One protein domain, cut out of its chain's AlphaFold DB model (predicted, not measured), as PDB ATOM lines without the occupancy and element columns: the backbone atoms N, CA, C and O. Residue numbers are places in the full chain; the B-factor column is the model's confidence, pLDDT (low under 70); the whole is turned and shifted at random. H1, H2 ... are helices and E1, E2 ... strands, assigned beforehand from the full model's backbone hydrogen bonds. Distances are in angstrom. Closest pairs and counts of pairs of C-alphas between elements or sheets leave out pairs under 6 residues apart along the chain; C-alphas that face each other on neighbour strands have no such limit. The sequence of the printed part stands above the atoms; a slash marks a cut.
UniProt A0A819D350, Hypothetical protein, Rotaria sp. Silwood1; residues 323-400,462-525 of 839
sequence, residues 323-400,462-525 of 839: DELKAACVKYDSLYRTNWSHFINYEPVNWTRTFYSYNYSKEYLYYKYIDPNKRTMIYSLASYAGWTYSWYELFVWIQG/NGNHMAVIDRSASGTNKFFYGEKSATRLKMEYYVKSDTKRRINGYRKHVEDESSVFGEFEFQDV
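AT A GLANCE: This is residues 323 to 400 and 462 to 525 of the 839 residues of the protein "Hypothetical protein" of Rotaria sp. Silwood1 (UniProt A0A819D350). A large, twisted sheet of six antiparallel strands, E1 to E6, makes a wall, and the small sheet of E7 and E8 partly covers one face of it, at the E4, E5 and E6 end, as a lopsided sandwich. H3 sits over E2 on that covered side, while residues 328 to 339, between H1 and H2, cross over the other face; the longest axis follows the long strands E3 and E4. The printed part has 142 residues, with three named helices and eight named strands in the order H1 H2 E1 E2 E3 E4 E5 E6 E7 H3 E8; the class is mostly strand. The large sheet's order is E1 - E2 - E3 - E4 - E5 - E6, and the whole is compact, with a radius of gyration of the C-alphas of 14.4 A and spans of 44 by 29 by 29 A.

IN THESE COORDINATES: Find C-alpha 323 at (-65.440, 12.012, 10.284); there H1 begins and runs to residue 327. After residues 328 to 339 you reach H2, residues 340 to 344. E1 covers residues 352 to 359, 20.9 A long, and bends by 61 degrees at residue 355. E2 takes residues 364 to 370, 20.8 A. Look next for C-alpha 376 at (-69.246, 27.273, 14.127), where E3 sets out for residue 385, 29.6 A away; E4, residues 390 to 399, comes back over 29.8 A. Past the cut come E5, residues 466 to 472, 20.0 A, and E6, residues 478 to 481. E7 holds residues 487 to 494, 22.0 A, and H3 holds residues 505 to 509. E8 runs from residue 517 to C-alpha 524 at (-84.895, 18.429, 19.961), 22.5 A.

HOW THE PARTS SIT: Start in the large sheet, where E1 E2 E3 E4 form a meander, each strand the antiparallel neighbour of the one before. In the hairpin of E1 and E2, N 366 and O 357 are 2.8 A apart. In the hairpin of E2 and E3, look at N 365 and O 381, 2.7 A. The hairpin of E3 and E4 has N 378 and O 397 at 2.8 A, and E4 meets its antiparallel neighbour E5 with N 394 and O 470 at 2.9 A. The hairpin of E5 and E6 has N 469 and O 479 at 2.9 A; E1 and E6 are the edge strands. The sheet E7 E8 is antiparallel too, with N 490 and O 521 at 3.0 A. The two sheets form a sandwich, face to face, their facing parts 11.1 A centre to centre and their best planes 18 degrees apart. The closest C-alphas of E5 and E7 are those of Met 466 and Leu 489, 7.1 A apart. Residues 502 to 503 pair, antiparallel, with residues 517 to 518 of E8. H3 is on the large sheet, over E2, at a height of 7.3 A; its closest C-alphas to E2 are Gly 505 and Tyr 364, 5.1 A apart. H1 only grazes this sheet with residues 324 to 326, and H2 only grazes it with residues 340 to 344. In H1, H2 and H3 every O i to N i+4 pair is within hydrogen-bond range.

THE WHOLE: The two C-alphas farthest apart, those of Asn 373 and Thr 388, are 44.5 A from each other. Residues 401 to 461 are not printed, and across this cut, between E4 and E5, C-alphas 400 and 462 are 7.3 A apart. Of the links that are printed whole, the one from H1 to H2 is long. The mean pLDDT of the printed part is 89.2; look for values under 70 at residues 473 to 476, residue 485 and residues 524 to 525.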
ATOM      1  N   ASP A 323     -66.737  11.844  10.939       93.69
ATOM      2  CA  ASP A 323     -65.440  12.012  10.284       93.69
ATOM      3  C   ASP A 323     -65.018  13.482  10.229       93.69
ATOM      4  O   ASP A 323     -63.859  13.787  10.512       93.69
ATOM      5  N   GLU A 324     -65.952  14.405   9.969       93.12
ATOM      6  CA  GLU A 324     -65.690  15.848  10.064       93.12
ATOM      7  C   GLU A 324     -65.275  16.251  11.485       93.12
ATOM      8  O   GLU A 324     -64.291  16.973  11.651       93.12
ATOM      9  N   LEU A 325     -65.971  15.752  12.516       94.62
ATOM     10  CA  LEU A 325     -65.610  16.026  13.908       94.62
ATOM     11  C   LEU A 325     -64.211  15.487  14.240       94.62
ATOM     12  O   LEU A 325     -63.400  16.201  14.824       94.62
ATOM     13  N   LYS A 326     -63.904  14.243  13.853       93.19
ATOM     14  CA  LYS A 326     -62.587  13.629  14.088       93.19
ATOM     15  C   LYS A 326     -61.468  14.361  13.349       93.19
ATOM     16  O   LYS A 326     -60.391  14.524  13.916       93.19
ATOM     17  N   ALA A 327     -61.711  14.808  12.118       93.31
ATOM     18  CA  ALA A 327     -60.747  15.579  11.336       93.31
ATOM     19  C   ALA A 327     -60.463  16.959  11.954       93.31
ATOM     20  O   ALA A 327     -59.331  17.438  11.892       93.31
ATOM     21  N   ALA A 328     -61.471  17.566  12.587       93.12
ATOM     22  CA  ALA A 328     -61.357  18.843  13.287       93.12
ATOM     23  C   ALA A 328     -60.773  18.731  14.710       93.12
ATOM     24  O   ALA A 328     -60.582  19.742  15.387       93.12
ATOM     25  N   CYS A 329     -60.490  17.515  15.182       91.94
ATOM     26  CA  CYS A 329     -59.800  17.298  16.445       91.94
ATOM     27  C   CYS A 329     -58.286  17.264  16.239       91.94
ATOM     28  O   CYS A 329     -57.767  16.589  15.347       91.94
ATOM     29  N   VAL A 330     -57.557  17.913  17.143       91.56
ATOM     30  CA  VAL A 330     -56.107  17.746  17.242       91.56
ATOM     31  C   VAL A 330     -55.758  16.279  17.531       91.56
ATOM     32  O   VAL A 330     -56.432  15.586  18.301       91.56
ATOM     33  N   LYS A 331     -54.686  15.784  16.907       90.56
ATOM     34  CA  LYS A 331     -54.146  14.445  17.176       90.56
ATOM     35  C   LYS A 331     -53.120  14.532  18.300       90.56
ATOM     36  O   LYS A 331     -52.183  15.317  18.201       90.56
ATOM     37  N   TYR A 332     -53.297  13.735  19.346       90.44
ATOM     38  CA  TYR A 332     -52.405  13.652  20.503       90.44
ATOM     39  C   TYR A 332     -52.534  12.274  21.157       90.44
ATOM     40  O   TYR A 332     -53.583  11.633  21.043       90.44
ATOM     41  N   ASP A 333     -51.493  11.860  21.878       84.69
ATOM     42  CA  ASP A 333     -51.475  10.583  22.601       84.69
ATOM     43  C   ASP A 333     -52.045  10.713  24.020       84.69
ATOM     44  O   ASP A 333     -52.702   9.807  24.528       84.69
ATOM     45  N   SER A 334     -51.808  11.851  24.683       87.12
ATOM     46  CA  SER A 334     -52.334  12.144  26.020       87.12
ATOM     47  C   SER A 334     -52.368  13.649  26.264       87.12
ATOM     48  O   SER A 334     -51.341  14.305  26.106       87.12
ATOM     49  N   LEU A 335     -53.503  14.194  26.731       88.06
ATOM     50  CA  LEU A 335     -53.584  15.623  27.082       88.06
ATOM     51  C   LEU A 335     -52.559  16.019  28.157       88.06
ATOM     52  O   LEU A 335     -52.130  17.162  28.192       88.06
ATOM     53  N   TYR A 336     -52.156  15.075  29.014       85.81
ATOM     54  CA  TYR A 336     -51.191  15.313  30.088       85.81
ATOM     55  C   TYR A 336     -49.733  15.303  29.607       85.81
ATOM     56  O   TYR A 336     -48.893  16.000  30.164       85.81
ATOM     57  N   ARG A 337     -49.408  14.492  28.589       86.44
ATOM     58  CA  ARG A 337     -48.020  14.324  28.106       86.44
ATOM     59  C   ARG A 337     -47.703  15.147  26.861       86.44
ATOM     60  O   ARG A 337     -46.534  15.338  26.543       86.44
ATOM     61  N   THR A 338     -48.718  15.591  26.130       88.50
ATOM     62  CA  THR A 338     -48.539  16.391  24.919       88.50
ATOM     63  C   THR A 338     -48.231  17.844  25.275       88.50
ATOM     64  O   THR A 338     -48.855  18.432  26.153       88.50
ATOM     65  N   ASN A 339     -47.261  18.437  24.576       90.56
ATOM     66  CA  ASN A 339     -46.854  19.821  24.796       90.56
ATOM     67  C   ASN A 339     -48.007  20.797  24.479       90.56
ATOM     68  O   ASN A 339     -48.628  20.700  23.423       90.56
ATOM     69  N   TRP A 340     -48.243  21.776  25.358       90.25
ATOM     70  CA  TRP A 340     -49.243  22.837  25.187       90.25
ATOM     71  C   TRP A 340     -49.124  23.603  23.864       90.25
ATOM     72  O   TRP A 340     -50.145  23.976  23.285       90.25
ATOM     73  N   SER A 341     -47.907  23.792  23.339       92.19
ATOM     74  CA  SER A 341     -47.695  24.448  22.042       92.19
ATOM     75  C   SER A 341     -48.394  23.720  20.891       92.19
ATOM     76  O   SER A 341     -48.850  24.365  19.949       92.19
ATOM     77  N   HIS A 342     -48.554  22.396  20.996       92.25
ATOM     78  CA  HIS A 342     -49.280  21.577  20.024       92.25
ATOM     79  C   HIS A 342     -50.769  21.930  19.971       92.25
ATOM     80  O   HIS A 342     -51.365  21.954  18.900       92.25
ATOM     81  N   PHE A 343     -51.364  22.250  21.121       93.62
ATOM     82  CA  PHE A 343     -52.768  22.648  21.219       93.62
ATOM     83  C   PHE A 343     -52.978  24.123  20.851       93.62
ATOM     84  O   PHE A 343     -53.970  24.453  20.208       93.62
ATOM     85  N   ILE A 344     -52.042  25.002  21.227       93.94
ATOM     86  CA  ILE A 344     -52.095  26.446  20.936       93.94
ATOM     87  C   ILE A 344     -51.964  26.711  19.429       93.94
ATOM     88  O   ILE A 344     -52.725  27.485  18.846       93.94
ATOM     89  N   ASN A 345     -51.027  26.027  18.776       93.81
ATOM     90  CA  ASN A 345     -50.748  26.222  17.354       93.81
ATOM     91  C   ASN A 345     -51.661  25.390  16.439       93.81
ATOM     92  O   ASN A 345     -51.462  25.379  15.227       93.81
ATOM     93  N   TYR A 346     -52.638  24.665  16.996       93.94
ATOM     94  CA  TYR A 346     -53.529  23.817  16.211       93.94
ATOM     95  C   TYR A 346     -54.464  24.653  15.330       93.94
ATOM     96  O   TYR A 346     -55.258  25.433  15.851       93.94
ATOM     97  N   GLU A 347     -54.413  24.435  14.014       94.69
ATOM     98  CA  GLU A 347     -55.336  25.015  13.035       94.69
ATOM     99  C   GLU A 347     -56.024  23.891  12.236       94.69
ATOM    100  O   GLU A 347     -55.360  23.177  11.475       94.69
ATOM    101  N   PRO A 348     -57.340  23.684  12.404       94.69
ATOM    102  CA  PRO A 348     -58.077  22.669  11.664       94.69
ATOM    103  C   PRO A 348     -58.256  23.061  10.186       94.69
ATOM    104  O   PRO A 348     -58.542  24.209   9.849       94.69
ATOM    105  N   VAL A 349     -58.134  22.088   9.277       92.81
ATOM    106  CA  VAL A 349     -58.270  22.314   7.825       92.81
ATOM    107  C   VAL A 349     -59.703  22.735   7.478       92.81
ATOM    108  O   VAL A 349     -60.651  22.100   7.930       92.81
ATOM    109  N   ASN A 350     -59.866  23.756   6.627       94.12
ATOM    110  CA  ASN A 350     -61.155  24.351   6.222       94.12
ATOM    111  C   ASN A 350     -61.922  25.086   7.334       94.12
ATOM    112  O   ASN A 350     -63.114  25.359   7.181       94.12
ATOM    113  N   TRP A 351     -61.246  25.435   8.425       96.38
ATOM    114  CA  TRP A 351     -61.805  26.222   9.514       96.38
ATOM    115  C   TRP A 351     -61.015  27.515   9.677       96.38
ATOM    116  O   TRP A 351     -59.796  27.501   9.815       96.38
ATOM    117  N   THR A 352     -61.716  28.643   9.697       96.81
ATOM    118  CA  THR A 352     -61.109  29.958   9.911       96.81
ATOM    119  C   THR A 352     -61.323  30.380  11.355       96.81
ATOM    120  O   THR A 352     -62.462  30.460  11.823       96.81
ATOM    121  N   ARG A 353     -60.236  30.655  12.079       97.06
ATOM    122  CA  ARG A 353     -60.290  31.136  13.463       97.06
ATOM    123  C   ARG A 353     -60.884  32.546  13.504       97.06
ATOM    124  O   ARG A 353     -60.419  33.442  12.811       97.06
ATOM    125  N   THR A 354     -61.910  32.742  14.326       97.00
ATOM    126  CA  THR A 354     -62.618  34.028  14.486       97.00
ATOM    127  C   THR A 354     -62.452  34.634  15.873       97.00
ATOM    128  O   THR A 354     -62.608  35.839  16.038       97.00
ATOM    129  N   PHE A 355     -62.115  33.818  16.872       97.19
ATOM    130  CA  PHE A 355     -61.844  34.273  18.230       97.19
ATOM    131  C   PHE A 355     -60.823  33.361  18.901       97.19
ATOM    132  O   PHE A 355     -60.833  32.146  18.674       97.19
ATOM    133  N   TYR A 356     -59.978  33.937  19.754       96.19
ATOM    134  CA  TYR A 356     -59.060  33.172  20.580       96.19
ATOM    135  C   TYR A 356     -58.787  33.828  21.932       96.19
ATOM    136  O   TYR A 356     -58.691  35.045  22.043       96.19
ATOM    137  N   SER A 357     -58.616  32.996  22.955       95.94
ATOM    138  CA  SER A 357     -58.165  33.396  24.282       95.94
ATOM    139  C   SER A 357     -57.426  32.232  24.931       95.94
ATOM    140  O   SER A 357     -57.914  31.102  24.924       95.94
ATOM    141  N   TYR A 358     -56.228  32.479  25.450       95.94
ATOM    142  CA  TYR A 358     -55.461  31.462  26.159       95.94
ATOM    143  C   TYR A 358     -54.501  32.091  27.153       95.94
ATOM    144  O   TYR A 358     -54.072  33.235  26.996       95.94
ATOM    145  N   ASN A 359     -54.140  31.330  28.178       94.88
ATOM    146  CA  ASN A 359     -53.111  31.721  29.124       94.88
ATOM    147  C   ASN A 359     -52.372  30.473  29.592       94.88
ATOM    148  O   ASN A 359     -52.974  29.580  30.183       94.88
ATOM    149  N   TYR A 360     -51.067  30.440  29.334       89.50
ATOM    150  CA  TYR A 360     -50.223  29.304  29.686       89.50
ATOM    151  C   TYR A 360     -50.150  29.090  31.205       89.50
ATOM    152  O   TYR A 360     -50.342  27.979  31.678       89.50
ATOM    153  N   SER A 361     -49.954  30.160  31.982       90.00
ATOM    154  CA  SER A 361     -49.818  30.082  33.445       90.00
ATOM    155  C   SER A 361     -51.109  29.681  34.155       90.00
ATOM    156  O   SER A 361     -51.064  29.084  35.224       90.00
ATOM    157  N   LYS A 362     -52.262  30.028  33.576       90.56
ATOM    158  CA  LYS A 362     -53.581  29.582  34.053       90.56
ATOM    159  C   LYS A 362     -54.050  28.294  33.363       90.56
ATOM    160  O   LYS A 362     -55.183  27.886  33.590       90.56
ATOM    161  N   GLU A 363     -53.209  27.710  32.507       92.31
ATOM    162  CA  GLU A 363     -53.443  26.468  31.772       92.31
ATOM    163  C   GLU A 363     -54.843  26.378  31.139       92.31
ATOM    164  O   GLU A 363     -55.588  25.419  31.359       92.31
ATOM    165  N   TYR A 364     -55.218  27.377  30.329       95.25
ATOM    166  CA  TYR A 364     -56.436  27.303  29.517       95.25
ATOM    167  C   TYR A 364     -56.262  27.824  28.090       95.25
ATOM    168  O   TYR A 364     -55.387  28.639  27.794       95.25
ATOM    169  N   LEU A 365     -57.166  27.364  27.228       96.12
ATOM    170  CA  LEU A 365     -57.283  27.651  25.809       96.12
ATOM    171  C   LEU A 365     -58.762  27.668  25.405       96.12
ATOM    172  O   LEU A 365     -59.529  26.783  25.793       96.12
ATOM    173  N   TYR A 366     -59.157  28.641  24.594       96.75
ATOM    174  CA  TYR A 366     -60.493  28.729  24.018       96.75
ATOM    175  C   TYR A 366     -60.445  29.402  22.653       96.75
ATOM    176  O   TYR A 366     -60.098  30.580  22.546       96.75
ATOM    177  N   TYR A 367     -60.830  28.663  21.619       97.50
ATOM    178  CA  TYR A 367     -60.862  29.104  20.232       97.50
ATOM    179  C   TYR A 367     -62.259  28.930  19.640       97.50
ATOM    180  O   TYR A 367     -62.960  27.958  19.932       97.50
ATOM    181  N   LYS A 368     -62.638  29.867  18.767       97.31
ATOM    182  CA  LYS A 368     -63.842  29.778  17.938       97.31
ATOM    183  C   LYS A 368     -63.458  29.811  16.468       97.31
ATOM    184  O   LYS A 368     -62.705  30.687  16.041       97.31
ATOM    185  N   TYR A 369     -64.040  28.911  15.693       97.50
ATOM    186  CA  TYR A 369     -63.818  28.772  14.261       97.50
ATOM    187  C   TYR A 369     -65.125  28.839  13.474       97.50
ATOM    188  O   TYR A 369     -66.193  28.568  14.028       97.50
ATOM    189  N   ILE A 370     -65.026  29.171  12.185       96.56
ATOM    190  CA  ILE A 370     -66.131  29.139  11.219       96.56
ATOM    191  C   ILE A 370     -65.680  28.448   9.920       96.56
ATOM    192  O   ILE A 370     -64.561  28.686   9.467       96.56
ATOM    193  N   ASP A 371     -66.532  27.602   9.330       95.38
ATOM    194  CA  ASP A 371     -66.284  26.945   8.032       95.38
ATOM    195  C   ASP A 371     -66.958  27.693   6.848       95.38
ATOM    196  O   ASP A 371     -67.762  28.605   7.065       95.38
ATOM    197  N   PRO A 372     -66.704  27.314   5.577       93.88
ATOM    198  CA  PRO A 372     -67.355  27.938   4.414       93.88
ATOM    199  C   PRO A 372     -68.889  27.825   4.385       93.88
ATOM    200  O   PRO A 372     -69.551  28.602   3.700       93.88
ATOM    201  N   ASN A 373     -69.469  26.881   5.135       90.69
ATOM    202  CA  ASN A 373     -70.917  26.704   5.275       90.69
ATOM    203  C   ASN A 373     -71.479  27.513   6.453       90.69
ATOM    204  O   ASN A 373     -72.653  27.374   6.778       90.69
ATOM    205  N   LYS A 374     -70.657  28.357   7.093       93.12
ATOM    206  CA  LYS A 374     -70.997  29.164   8.272       93.12
ATOM    207  C   LYS A 374     -71.318  28.339   9.526       93.12
ATOM    208  O   LYS A 374     -71.925  28.865  10.458       93.12
ATOM    209  N   ARG A 375     -70.892  27.074   9.592       94.44
ATOM    210  CA  ARG A 375     -70.918  26.287  10.836       94.44
ATOM    211  C   ARG A 375     -69.908  26.868  11.809       94.44
ATOM    212  O   ARG A 375     -68.854  27.333  11.380       94.44
ATOM    213  N   THR A 376     -70.201  26.826  13.105       96.00
ATOM    214  CA  THR A 376     -69.246  27.273  14.127       96.00
ATOM    215  C   THR A 376     -68.642  26.084  14.850       96.00
ATOM    216  O   THR A 376     -69.311  25.074  15.067       96.00
ATOM    217  N   MET A 377     -67.374  26.206  15.227       96.69
ATOM    218  CA  MET A 377     -66.708  25.234  16.079       96.69
ATOM    219  C   MET A 377     -66.085  25.918  17.288       96.69
ATOM    220  O   MET A 377     -65.386  26.919  17.145       96.69
ATOM    221  N   ILE A 378     -66.315  25.357  18.471       96.06
ATOM    222  CA  ILE A 378     -65.660  25.749  19.716       96.06
ATOM    223  C   ILE A 378     -64.640  24.682  20.073       96.06
ATOM    224  O   ILE A 378     -64.953  23.493  20.083       96.06
ATOM    225  N   TYR A 379     -63.431  25.122  20.383       95.56
ATOM    226  CA  TYR A 379     -62.322  24.276  20.778       95.56
ATOM    227  C   TYR A 379     -61.750  24.816  22.086       95.56
ATOM    228  O   TYR A 379     -61.260  25.944  22.119       95.56
ATOM    229  N   SER A 380     -61.834  24.049  23.170       95.12
ATOM    230  CA  SER A 380     -61.374  24.508  24.481       95.12
ATOM    231  C   SER A 380     -60.637  23.422  25.237       95.12
ATOM    232  O   SER A 380     -61.090  22.284  25.295       95.12
ATOM    233  N   LEU A 381     -59.509  23.805  25.831       95.06
ATOM    234  CA  LEU A 381     -58.679  22.969  26.686       95.06
ATOM    235  C   LEU A 381     -58.449  23.715  27.996       95.06
ATOM    236  O   LEU A 381     -58.096  24.892  27.973       95.06
ATOM    237  N   ALA A 382     -58.615  23.054  29.132       94.31
ATOM    238  CA  ALA A 382     -58.294  23.642  30.426       94.31
ATOM    239  C   ALA A 382     -57.751  22.596  31.395       94.31
ATOM    240  O   ALA A 382     -58.121  21.421  31.323       94.31
ATOM    241  N   SER A 383     -56.875  23.022  32.303       90.75
ATOM    242  CA  SER A 383     -56.445  22.188  33.418       90.75
ATOM    243  C   SER A 383     -57.370  22.334  34.619       90.75
ATOM    244  O   SER A 383     -57.985  23.375  34.881       90.75
ATOM    245  N   TYR A 384     -57.451  21.254  35.382       83.56
ATOM    246  CA  TYR A 384     -58.034  21.247  36.705       83.56
ATOM    247  C   TYR A 384     -57.059  20.563  37.660       83.56
ATOM    248  O   TYR A 384     -56.788  19.365  37.548       83.56
ATOM    249  N   ALA A 385     -56.513  21.343  38.591       78.94
ATOM    250  CA  ALA A 385     -55.628  20.844  39.633       78.94
ATOM    251  C   ALA A 385     -56.461  20.243  40.775       78.94
ATOM    252  O   ALA A 385     -57.103  20.969  41.538       78.94
ATOM    253  N   GLY A 386     -56.467  18.913  40.879       73.06
ATOM    254  CA  GLY A 386     -56.935  18.207  42.066       73.06
ATOM    255  C   GLY A 386     -55.867  18.186  43.165       73.06
ATOM    256  O   GLY A 386     -54.723  18.578  42.952       73.06
ATOM    257  N   TRP A 387     -56.228  17.691  44.353       70.50
ATOM    258  CA  TRP A 387     -55.321  17.668  45.511       70.50
ATOM    259  C   TRP A 387     -54.113  16.731  45.331       70.50
ATOM    260  O   TRP A 387     -53.060  16.966  45.914       70.50
ATOM    261  N   THR A 388     -54.249  15.688  44.505       73.44
ATOM    262  CA  THR A 388     -53.195  14.686  44.269       73.44
ATOM    263  C   THR A 388     -52.702  14.626  42.823       73.44
ATOM    264  O   THR A 388     -51.579  14.185  42.600       73.44
ATOM    265  N   TYR A 389     -53.501  15.077  41.846       75.50
ATOM    266  CA  TYR A 389     -53.154  15.069  40.421       75.50
ATOM    267  C   TYR A 389     -53.875  16.199  39.673       75.50
ATOM    268  O   TYR A 389     -55.042  16.483  39.953       75.50
ATOM    269  N   SER A 390     -53.205  16.792  38.682       79.69
ATOM    270  CA  SER A 390     -53.839  17.658  37.680       79.69
ATOM    271  C   SER A 390     -54.318  16.821  36.500       79.69
ATOM    272  O   SER A 390     -53.602  15.928  36.041       79.69
ATOM    273  N   TRP A 391     -55.503  17.122  35.980       85.19
ATOM    274  CA  TRP A 391     -55.977  16.557  34.718       85.19
ATOM    275  C   TRP A 391     -56.383  17.665  33.753       85.19
ATOM    276  O   TRP A 391     -56.719  18.776  34.164       85.19
ATOM    277  N   TYR A 392     -56.356  17.343  32.464       89.94
ATOM    278  CA  TYR A 392     -56.745  18.263  31.404       89.94
ATOM    279  C   TYR A 392     -58.057  17.815  30.773       89.94
ATOM    280  O   TYR A 392     -58.331  16.617  30.621       89.94
ATOM    281  N   GLU A 393     -58.870  18.798  30.420       90.62
ATOM    282  CA  GLU A 393     -60.199  18.606  29.866       90.62
ATOM    283  C   GLU A 393     -60.283  19.349  28.542       90.62
ATOM    284  O   GLU A 393     -60.131  20.569  28.493       90.62
ATOM    285  N   LEU A 394     -60.478  18.582  27.471       91.31
ATOM    286  CA  LEU A 394     -60.646  19.076  26.113       91.31
ATOM    287  C   LEU A 394     -62.105  18.904  25.710       91.31
ATOM    288  O   LEU A 394     -62.686  17.837  25.924       91.31
ATOM    289  N   PHE A 395     -62.666  19.898  25.037       92.31
ATOM    290  CA  PHE A 395     -63.849  19.680  24.223       92.31
ATOM    291  C   PHE A 395     -63.753  20.376  22.869       92.31
ATOM    292  O   PHE A 395     -63.218  21.480  22.742       92.31
ATOM    293  N   VAL A 396     -64.304  19.706  21.860       94.50
ATOM    294  CA  VAL A 396     -64.506  20.234  20.511       94.50
ATOM    295  C   VAL A 396     -65.983  20.114  20.195       94.50
ATOM    296  O   VAL A 396     -66.545  19.030  20.310       94.50
ATOM    297  N   TRP A 397     -66.623  21.211  19.814       95.25
ATOM    298  CA  TRP A 397     -68.051  21.255  19.524       95.25
ATOM    299  C   TRP A 397     -68.296  21.950  18.203       95.25
ATOM    300  O   TRP A 397     -67.997  23.131  18.082       95.25
ATOM    301  N   ILE A 398     -68.864  21.228  17.241       95.56
ATOM    302  CA  ILE A 398     -69.258  21.750  15.938       95.56
ATOM    303  C   ILE A 398     -70.782  21.868  15.883       95.56
ATOM    304  O   ILE A 398     -71.513  20.899  16.105       95.56
ATOM    305  N   GLN A 399     -71.261  23.062  15.559       94.31
ATOM    306  CA  GLN A 399     -72.672  23.353  15.351       94.31
ATOM    307  C   GLN A 399     -73.013  23.205  13.864       94.31
ATOM    308  O   GLN A 399     -72.423  23.888  13.027       94.31
ATOM    309  N   GLY A 400     -73.955  22.315  13.535       92.06
ATOM    310  CA  GLY A 400     -74.583  22.270  12.211       92.06
ATOM    311  C   GLY A 400     -75.340  23.565  11.896       92.06
ATOM    312  O   GLY A 400     -75.596  24.371  12.790       92.06
ATOM    313  N   ASN A 462     -83.022  21.086  10.473       85.44
ATOM    314  CA  ASN A 462     -81.755  21.632  10.959       85.44
ATOM    315  C   ASN A 462     -80.650  20.564  10.930       85.44
ATOM    316  O   ASN A 462     -80.895  19.398  11.251       85.44
ATOM    317  N   GLY A 463     -79.417  20.982  10.637       88.38
ATOM    318  CA  GLY A 463     -78.239  20.131  10.760       88.38
ATOM    319  C   GLY A 463     -77.988  19.725  12.217       88.38
ATOM    320  O   GLY A 463     -78.186  20.519  13.140       88.38
ATOM    321  N   ASN A 464     -77.539  18.488  12.447       90.62
ATOM    322  CA  ASN A 464     -77.151  18.031  13.782       90.62
ATOM    323  C   ASN A 464     -75.887  18.756  14.276       90.62
ATOM    324  O   ASN A 464     -75.012  19.126  13.494       90.62
ATOM    325  N   HIS A 465     -75.781  18.936  15.591       93.38
ATOM    326  CA  HIS A 465     -74.545  19.355  16.249       93.38
ATOM    327  C   HIS A 465     -73.775  18.104  16.670       93.38
ATOM    328  O   HIS A 465     -74.390  17.115  17.063       93.38
ATOM    329  N   MET A 466     -72.446  18.162  16.670       94.94
ATOM    330  CA  MET A 466     -71.626  17.096  17.238       94.94
ATOM    331  C   MET A 466     -70.547  17.665  18.140       94.94
ATOM    332  O   MET A 466     -69.986  18.725  17.866       94.94
ATOM    333  N   ALA A 467     -70.239  16.946  19.210       94.56
ATOM    334  CA  ALA A 467     -69.156  17.319  20.098       94.56
ATOM    335  C   ALA A 467     -68.357  16.100  20.537       94.56
ATOM    336  O   ALA A 467     -68.880  14.990  20.611       94.56
ATOM    337  N   VAL A 468     -67.092  16.323  20.863       92.69
ATOM    338  CA  VAL A 468     -66.271  15.372  21.598       92.69
ATOM    339  C   VAL A 468     -65.744  16.034  22.856       92.69
ATOM    340  O   VAL A 468     -65.336  17.193  22.843       92.69
ATOM    341  N   ILE A 469     -65.754  15.273  23.937       90.19
ATOM    342  CA  ILE A 469     -65.136  15.617  25.208       90.19
ATOM    343  C   ILE A 469     -64.051  14.582  25.497       90.19
ATOM    344  O   ILE A 469     -64.325  13.389  25.416       90.19
ATOM    345  N   ASP A 470     -62.861  15.014  25.904       89.25
ATOM    346  CA  ASP A 470     -61.808  14.145  26.437       89.25
ATOM    347  C   ASP A 470     -61.394  14.619  27.836       89.25
ATOM    348  O   ASP A 470     -61.222  15.813  28.085       89.25
ATOM    349  N   ARG A 471     -61.245  13.670  28.762       84.50
ATOM    350  CA  ARG A 471     -60.608  13.878  30.065       84.50
ATOM    351  C   ARG A 471     -59.466  12.889  30.168       84.50
ATOM    352  O   ARG A 471     -59.703  11.692  30.310       84.50
ATOM    353  N   SER A 472     -58.243  13.396  30.146       76.38
ATOM    354  CA  SER A 472     -57.053  12.556  30.227       76.38
ATOM    355  C   SER A 472     -56.217  12.939  31.447       76.38
ATOM    356  O   SER A 472     -55.728  14.064  31.544       76.38
ATOM    357  N   ALA A 473     -56.033  11.983  32.362       63.59
ATOM    358  CA  ALA A 473     -55.000  12.029  33.405       63.59
ATOM    359  C   ALA A 473     -53.788  11.155  33.014       63.59
ATOM    360  O   ALA A 473     -52.646  11.583  33.135       63.59
ATOM    361  N   SER A 474     -54.028   9.953  32.465       56.91
ATOM    362  CA  SER A 474     -52.979   9.023  31.995       56.91
ATOM    363  C   SER A 474     -53.327   8.227  30.720       56.91
ATOM    364  O   SER A 474     -52.481   7.481  30.231       56.91
ATOM    365  N   GLY A 475     -54.517   8.428  30.133       62.31
ATOM    366  CA  GLY A 475     -54.984   7.838  28.868       62.31
ATOM    367  C   GLY A 475     -56.199   8.601  28.317       62.31
ATOM    368  O   GLY A 475     -56.782   9.396  29.055       62.31
ATOM    369  N   THR A 476     -56.556   8.392  27.044       64.00
ATOM    370  CA  THR A 476     -57.669   9.115  26.394       64.00
ATOM    371  C   THR A 476     -59.023   8.519  26.768       64.00
ATOM    372  O   THR A 476     -59.217   7.307  26.698       64.00
ATOM    373  N   ASN A 477     -59.974   9.370  27.160       81.50
ATOM    374  CA  ASN A 477     -61.349   8.959  27.435       81.50
ATOM    375  C   ASN A 477     -62.307   9.884  26.682       81.50
ATOM    376  O   ASN A 477     -62.821  10.865  27.230       81.50
ATOM    377  N   LYS A 478     -62.459   9.596  25.383       87.56
ATOM    378  CA  LYS A 478     -63.237  10.405  24.444       87.56
ATOM    379  C   LYS A 478     -64.704   9.995  24.460       87.56
ATOM    380  O   LYS A 478     -65.037   8.850  24.171       87.56
ATOM    381  N   PHE A 479     -65.570  10.963  24.714       89.19
ATOM    382  CA  PHE A 479     -67.019  10.822  24.649       89.19
ATOM    383  C   PHE A 479     -67.552  11.648  23.488       89.19
ATOM    384  O   PHE A 479     -67.327  12.858  23.447       89.19
ATOM    385  N   PHE A 480     -68.253  10.999  22.563       91.12
ATOM    386  CA  PHE A 480     -68.868  11.648  21.412       91.12
ATOM    387  C   PHE A 480     -70.356  11.893  21.663       91.12
ATOM    388  O   PHE A 480     -71.064  11.031  22.181       91.12
ATOM    389  N   TYR A 481     -70.824  13.068  21.261       91.81
ATOM    390  CA  TYR A 481     -72.204  13.517  21.392       91.81
ATOM    391  C   TYR A 481     -72.752  13.895  20.014       91.81
ATOM    392  O   TYR A 481     -72.022  14.427  19.176       91.81
ATOM    393  N   GLY A 482     -74.049  13.655  19.797       88.12
ATOM    394  CA  GLY A 482     -74.761  14.091  18.586       88.12
ATOM    395  C   GLY A 482     -74.617  13.179  17.361       88.12
ATOM    396  O   GLY A 482     -74.863  13.618  16.242       88.12
ATOM    397  N   GLU A 483     -74.238  11.910  17.556       82.38
ATOM    398  CA  GLU A 483     -74.051  10.925  16.473       82.38
ATOM    399  C   GLU A 483     -75.353  10.581  15.719       82.38
ATOM    400  O   GLU A 483     -75.316  10.148  14.570       82.38
ATOM    401  N   LYS A 484     -76.520  10.817  16.333       75.06
ATOM    402  CA  LYS A 484     -77.827  10.639  15.685       75.06
ATOM    403  C   LYS A 484     -78.185  11.858  14.826       75.06
ATOM    404  O   LYS A 484     -78.065  13.001  15.270       75.06
ATOM    405  N   SER A 485     -78.698  11.612  13.617       62.47
ATOM    406  CA  SER A 485     -79.216  12.655  12.722       62.47
ATOM    407  C   SER A 485     -80.321  13.477  13.402       62.47
ATOM    408  O   SER A 485     -81.152  12.910  14.111       62.47
ATOM    409  N   ALA A 486     -80.346  14.794  13.163       70.06
ATOM    410  CA  ALA A 486     -81.329  15.750  13.698       70.06
ATOM    411  C   ALA A 486     -81.306  15.982  15.226       70.06
ATOM    412  O   ALA A 486     -82.349  16.186  15.839       70.06
ATOM    413  N   THR A 487     -80.124  15.990  15.850       80.94
ATOM    414  CA  THR A 487     -79.977  16.362  17.268       80.94
ATOM    415  C   THR A 487     -79.204  17.671  17.420       80.94
ATOM    416  O   THR A 487     -78.105  17.800  16.877       80.94
ATOM    417  N   ARG A 488     -79.741  18.641  18.170       87.44
ATOM    418  CA  ARG A 488     -78.964  19.808  18.618       87.44
ATOM    419  C   ARG A 488     -78.317  19.510  19.959       87.44
ATOM    420  O   ARG A 488     -78.846  18.759  20.769       87.44
ATOM    421  N   LEU A 489     -77.157  20.110  20.180       90.69
ATOM    422  CA  LEU A 489     -76.470  20.084  21.466       90.69
ATOM    423  C   LEU A 489     -76.524  21.484  22.066       90.69
ATOM    424  O   LEU A 489     -76.237  22.450  21.354       90.69
ATOM    425  N   LYS A 490     -76.858  21.578  23.353       90.75
ATOM    426  CA  LYS A 490     -76.669  22.774  24.180       90.75
ATOM    427  C   LYS A 490     -75.633  22.457  25.247       90.75
ATOM    428  O   LYS A 490     -75.640  21.365  25.799       90.75
ATOM    429  N   MET A 491     -74.735  23.397  25.510       91.19
ATOM    430  CA  MET A 491     -73.789  23.276  26.614       91.19
ATOM    431  C   MET A 491     -74.358  23.988  27.837       91.19
ATOM    432  O   MET A 491     -74.537  25.205  27.798       91.19
ATOM    433  N   GLU A 492     -74.645  23.229  28.888       92.44
ATOM    434  CA  GLU A 492     -75.067  23.744  30.190       92.44
ATOM    435  C   GLU A 492     -73.885  23.785  31.147       92.44
ATOM    436  O   GLU A 492     -73.030  22.899  31.117       92.44
ATOM    437  N   TYR A 493     -73.835  24.806  31.999       93.19
ATOM    438  CA  TYR A 493     -72.715  25.025  32.906       93.19
ATOM    439  C   TYR A 493     -73.117  24.856  34.365       93.19
ATOM    440  O   TYR A 493     -74.137  25.364  34.826       93.19
ATOM    441  N   TYR A 494     -72.247  24.196  35.123       93.25
ATOM    442  CA  TYR A 494     -72.467  23.860  36.521       93.25
ATOM    443  C   TYR A 494     -71.284  24.300  37.381       93.25
ATOM    444  O   TYR A 494     -70.146  24.415  36.924       93.25
ATOM    445  N   VAL A 495     -71.551  24.507  38.671       92.50
ATOM    446  CA  VAL A 495     -70.532  24.880  39.669       92.50
ATOM    447  C   VAL A 495     -69.645  23.687  40.054       92.50
ATOM    448  O   VAL A 495     -68.505  23.860  40.476       92.50
ATOM    449  N   LYS A 496     -70.149  22.453  39.903       89.25
ATOM    450  CA  LYS A 496     -69.462  21.224  40.330       89.25
ATOM    451  C   LYS A 496     -69.135  20.310  39.147       89.25
ATOM    452  O   LYS A 496     -69.998  20.059  38.306       89.25
ATOM    453  N   SER A 497     -67.911  19.778  39.150       85.31
ATOM    454  CA  SER A 497     -67.447  18.740  38.220       85.31
ATOM    455  C   SER A 497     -68.117  17.393  38.503       85.31
ATOM    456  O   SER A 497     -68.427  17.083  39.653       85.31
ATOM    457  N   ASP A 498     -68.281  16.577  37.465       83.81
ATOM    458  CA  ASP A 498     -68.653  15.166  37.570       83.81
ATOM    459  C   ASP A 498     -67.967  14.334  36.459       83.81
ATOM    460  O   ASP A 498     -66.899  14.699  35.952       83.81
ATOM    461  N   THR A 499     -68.527  13.175  36.108       79.50
ATOM    462  CA  THR A 499     -67.992  12.294  35.060       79.50
ATOM    463  C   THR A 499     -68.267  12.794  33.638       79.50
ATOM    464  O   THR A 499     -67.479  12.491  32.735       79.50
ATOM    465  N   LYS A 500     -69.296  13.618  33.419       80.81
ATOM    466  CA  LYS A 500     -69.738  14.119  32.105       80.81
ATOM    467  C   LYS A 500     -69.396  15.590  31.856       80.81
ATOM    468  O   LYS A 500     -69.263  15.987  30.702       80.81
ATOM    469  N   ARG A 501     -69.173  16.367  32.913       86.88
ATOM    470  CA  ARG A 501     -68.891  17.804  32.855       86.88
ATOM    471  C   ARG A 501     -67.410  18.114  32.721       86.88
ATOM    472  O   ARG A 501     -66.572  17.408  33.290       86.88
ATOM    473  N   ARG A 502     -67.081  19.187  32.003       88.44
ATOM    474  CA  ARG A 502     -65.706  19.626  31.740       88.44
ATOM    475  C   ARG A 502     -65.511  21.113  31.968       88.44
ATOM    476  O   ARG A 502     -66.365  21.914  31.623       88.44
ATOM    477  N   ILE A 503     -64.379  21.487  32.532       90.81
ATOM    478  CA  ILE A 503     -63.991  22.848  32.827       90.81
ATOM    479  C   ILE A 503     -63.821  23.634  31.528       90.81
ATOM    480  O   ILE A 503     -63.059  23.279  30.634       90.81
ATOM    481  N   ASN A 504     -64.533  24.747  31.444       92.62
ATOM    482  CA  ASN A 504     -64.291  25.781  30.466       92.62
ATOM    483  C   ASN A 504     -63.396  26.835  31.125       92.62
ATOM    484  O   ASN A 504     -63.847  27.669  31.914       92.62
ATOM    485  N   GLY A 505     -62.099  26.768  30.823       91.44
ATOM    486  CA  GLY A 505     -61.112  27.650  31.441       91.44
ATOM    487  C   GLY A 505     -61.294  29.123  31.074       91.44
ATOM    488  O   GLY A 505     -60.972  29.980  31.890       91.44
ATOM    489  N   TYR A 506     -61.882  29.428  29.912       94.12
ATOM    490  CA  TYR A 506     -62.216  30.805  29.541       94.12
ATOM    491  C   TYR A 506     -63.290  31.384  30.467       94.12
ATOM    492  O   TYR A 506     -63.076  32.445  31.053       94.12
ATOM    493  N   ARG A 507     -64.381  30.642  30.713       94.50
ATOM    494  CA  ARG A 507     -65.413  31.060  31.683       94.50
ATOM    495  C   ARG A 507     -64.830  31.281  33.076       94.50
ATOM    496  O   ARG A 507     -65.103  32.287  33.714       94.50
ATOM    497  N   LYS A 508     -63.972  30.359  33.525       93.00
ATOM    498  CA  LYS A 508     -63.346  30.422  34.852       93.00
ATOM    499  C   LYS A 508     -62.386  31.596  35.018       93.00
ATOM    500  O   LYS A 508     -62.330  32.198  36.081       93.00
ATOM    501  N   HIS A 509     -61.538  31.847  34.025       93.69
ATOM    502  CA  HIS A 509     -60.373  32.719  34.195       93.69
ATOM    503  C   HIS A 509     -60.496  34.082  33.522       93.69
ATOM    504  O   HIS A 509     -59.654  34.942  33.800       93.69
ATOM    505  N   VAL A 510     -61.480  34.246  32.637       94.19
ATOM    506  CA  VAL A 510     -61.750  35.485  31.900       94.19
ATOM    507  C   VAL A 510     -63.135  36.025  32.225       94.19
ATOM    508  O   VAL A 510     -63.238  37.203  32.540       94.19
ATOM    509  N   GLU A 511     -64.178  35.188  32.182       93.38
ATOM    510  CA  GLU A 511     -65.546  35.637  32.511       93.38
ATOM    511  C   GLU A 511     -65.812  35.708  34.026       93.38
ATOM    512  O   GLU A 511     -66.799  36.308  34.431       93.38
ATOM    513  N   ASP A 512     -64.931  35.124  34.851       92.25
ATOM    514  CA  ASP A 512     -65.057  35.040  36.321       92.25
ATOM    515  C   ASP A 512     -66.388  34.414  36.787       92.25
ATOM    516  O   ASP A 512     -66.969  34.753  37.817       92.25
ATOM    517  N   GLU A 513     -66.889  33.463  35.999       93.62
ATOM    518  CA  GLU A 513     -68.139  32.764  36.270       93.62
ATOM    519  C   GLU A 513     -67.939  31.661  37.314       93.62
ATOM    520  O   GLU A 513     -66.964  30.910  37.283       93.62
ATOM    521  N   SER A 514     -68.912  31.485  38.212       89.62
ATOM    522  CA  SER A 514     -68.891  30.378  39.186       89.62
ATOM    523  C   SER A 514     -69.293  29.028  38.569       89.62
ATOM    524  O   SER A 514     -68.920  27.964  39.068       89.62
ATOM    525  N   SER A 515     -70.034  29.059  37.457       93.06
ATOM    526  CA  SER A 515     -70.484  27.891  36.692       93.06
ATOM    527  C   SER A 515     -69.520  27.605  35.534       93.06
ATOM    528  O   SER A 515     -69.667  28.093  34.411       93.06
ATOM    529  N   VAL A 516     -68.480  26.820  35.823       92.56
ATOM    530  CA  VAL A 516     -67.356  26.606  34.892       92.56
ATOM    531  C   VAL A 516     -67.333  25.224  34.259       92.56
ATOM    532  O   VAL A 516     -66.575  25.014  33.319       92.56
ATOM    533  N   PHE A 517     -68.131  24.273  34.746       91.62
ATOM    534  CA  PHE A 517     -68.129  22.900  34.246       91.62
ATOM    535  C   PHE A 517     -69.268  22.689  33.248       91.62
ATOM    536  O   PHE A 517     -70.421  22.601  33.655       91.62
ATOM    537  N   GLY A 518     -68.944  22.628  31.957       89.88
ATOM    538  CA  GLY A 518     -69.869  22.419  30.850       89.88
ATOM    539  C   GLY A 518     -70.205  20.945  30.604       89.88
ATOM    540  O   GLY A 518     -69.306  20.106  30.572       89.88
ATOM    541  N   GLU A 519     -71.474  20.623  30.382       90.62
ATOM    542  CA  GLU A 519     -71.968  19.319  29.913       90.62
ATOM    543  C   GLU A 519     -72.912  19.528  28.723       90.62
ATOM    544  O   GLU A 519     -73.600  20.544  28.634       90.62
ATOM    545  N   PHE A 520     -72.903  18.591  27.770       91.06
ATOM    546  CA  PHE A 520     -73.785  18.658  26.608       91.06
ATOM    547  C   PHE A 520     -75.123  18.000  26.903       91.06
ATOM    548  O   PHE A 520     -75.191  16.801  27.177       91.06
ATOM    549  N   GLU A 521     -76.186  18.770  26.736       89.25
ATOM    550  CA  GLU A 521     -77.554  18.284  26.738       89.25
ATOM    551  C   GLU A 521     -78.086  18.172  25.309       89.25
ATOM    552  O   GLU A 521     -77.794  18.997  24.433       89.25
ATOM    553  N   PHE A 522     -78.879  17.128  25.075       87.56
ATOM    554  CA  PHE A 522     -79.579  16.940  23.815       87.56
ATOM    555  C   PHE A 522     -80.792  17.857  23.756       87.56
ATOM    556  O   PHE A 522     -81.598  17.906  24.682       87.56
ATOM    557  N   GLN A 523     -80.931  18.552  22.637       81.62
ATOM    558  CA  GLN A 523     -82.105  19.339  22.322       81.62
ATOM    559  C   GLN A 523     -82.765  18.792  21.068       81.62
ATOM    560  O   GLN A 523     -82.101  18.541  20.053       81.62
ATOM    561  N   ASP A 524     -84.087  18.668  21.141       69.94
ATOM    562  CA  ASP A 524     -84.895  18.429  19.961       69.94
ATOM    563  C   ASP A 524     -84.703  19.584  18.985       69.94
ATOM    564  O   ASP A 524     -84.700  20.764  19.348       69.94
ATOM    565  N   VAL A 525     -84.532  19.232  17.717       63.91
ATOM    566  CA  VAL A 525     -84.513  20.200  16.632       63.91
ATOM    567  C   VAL A 525     -85.897  20.856  16.563       63.91
ATOM    568  O   VAL A 525     -86.876  20.151  16.301       63.91
TER     569      VAL A 525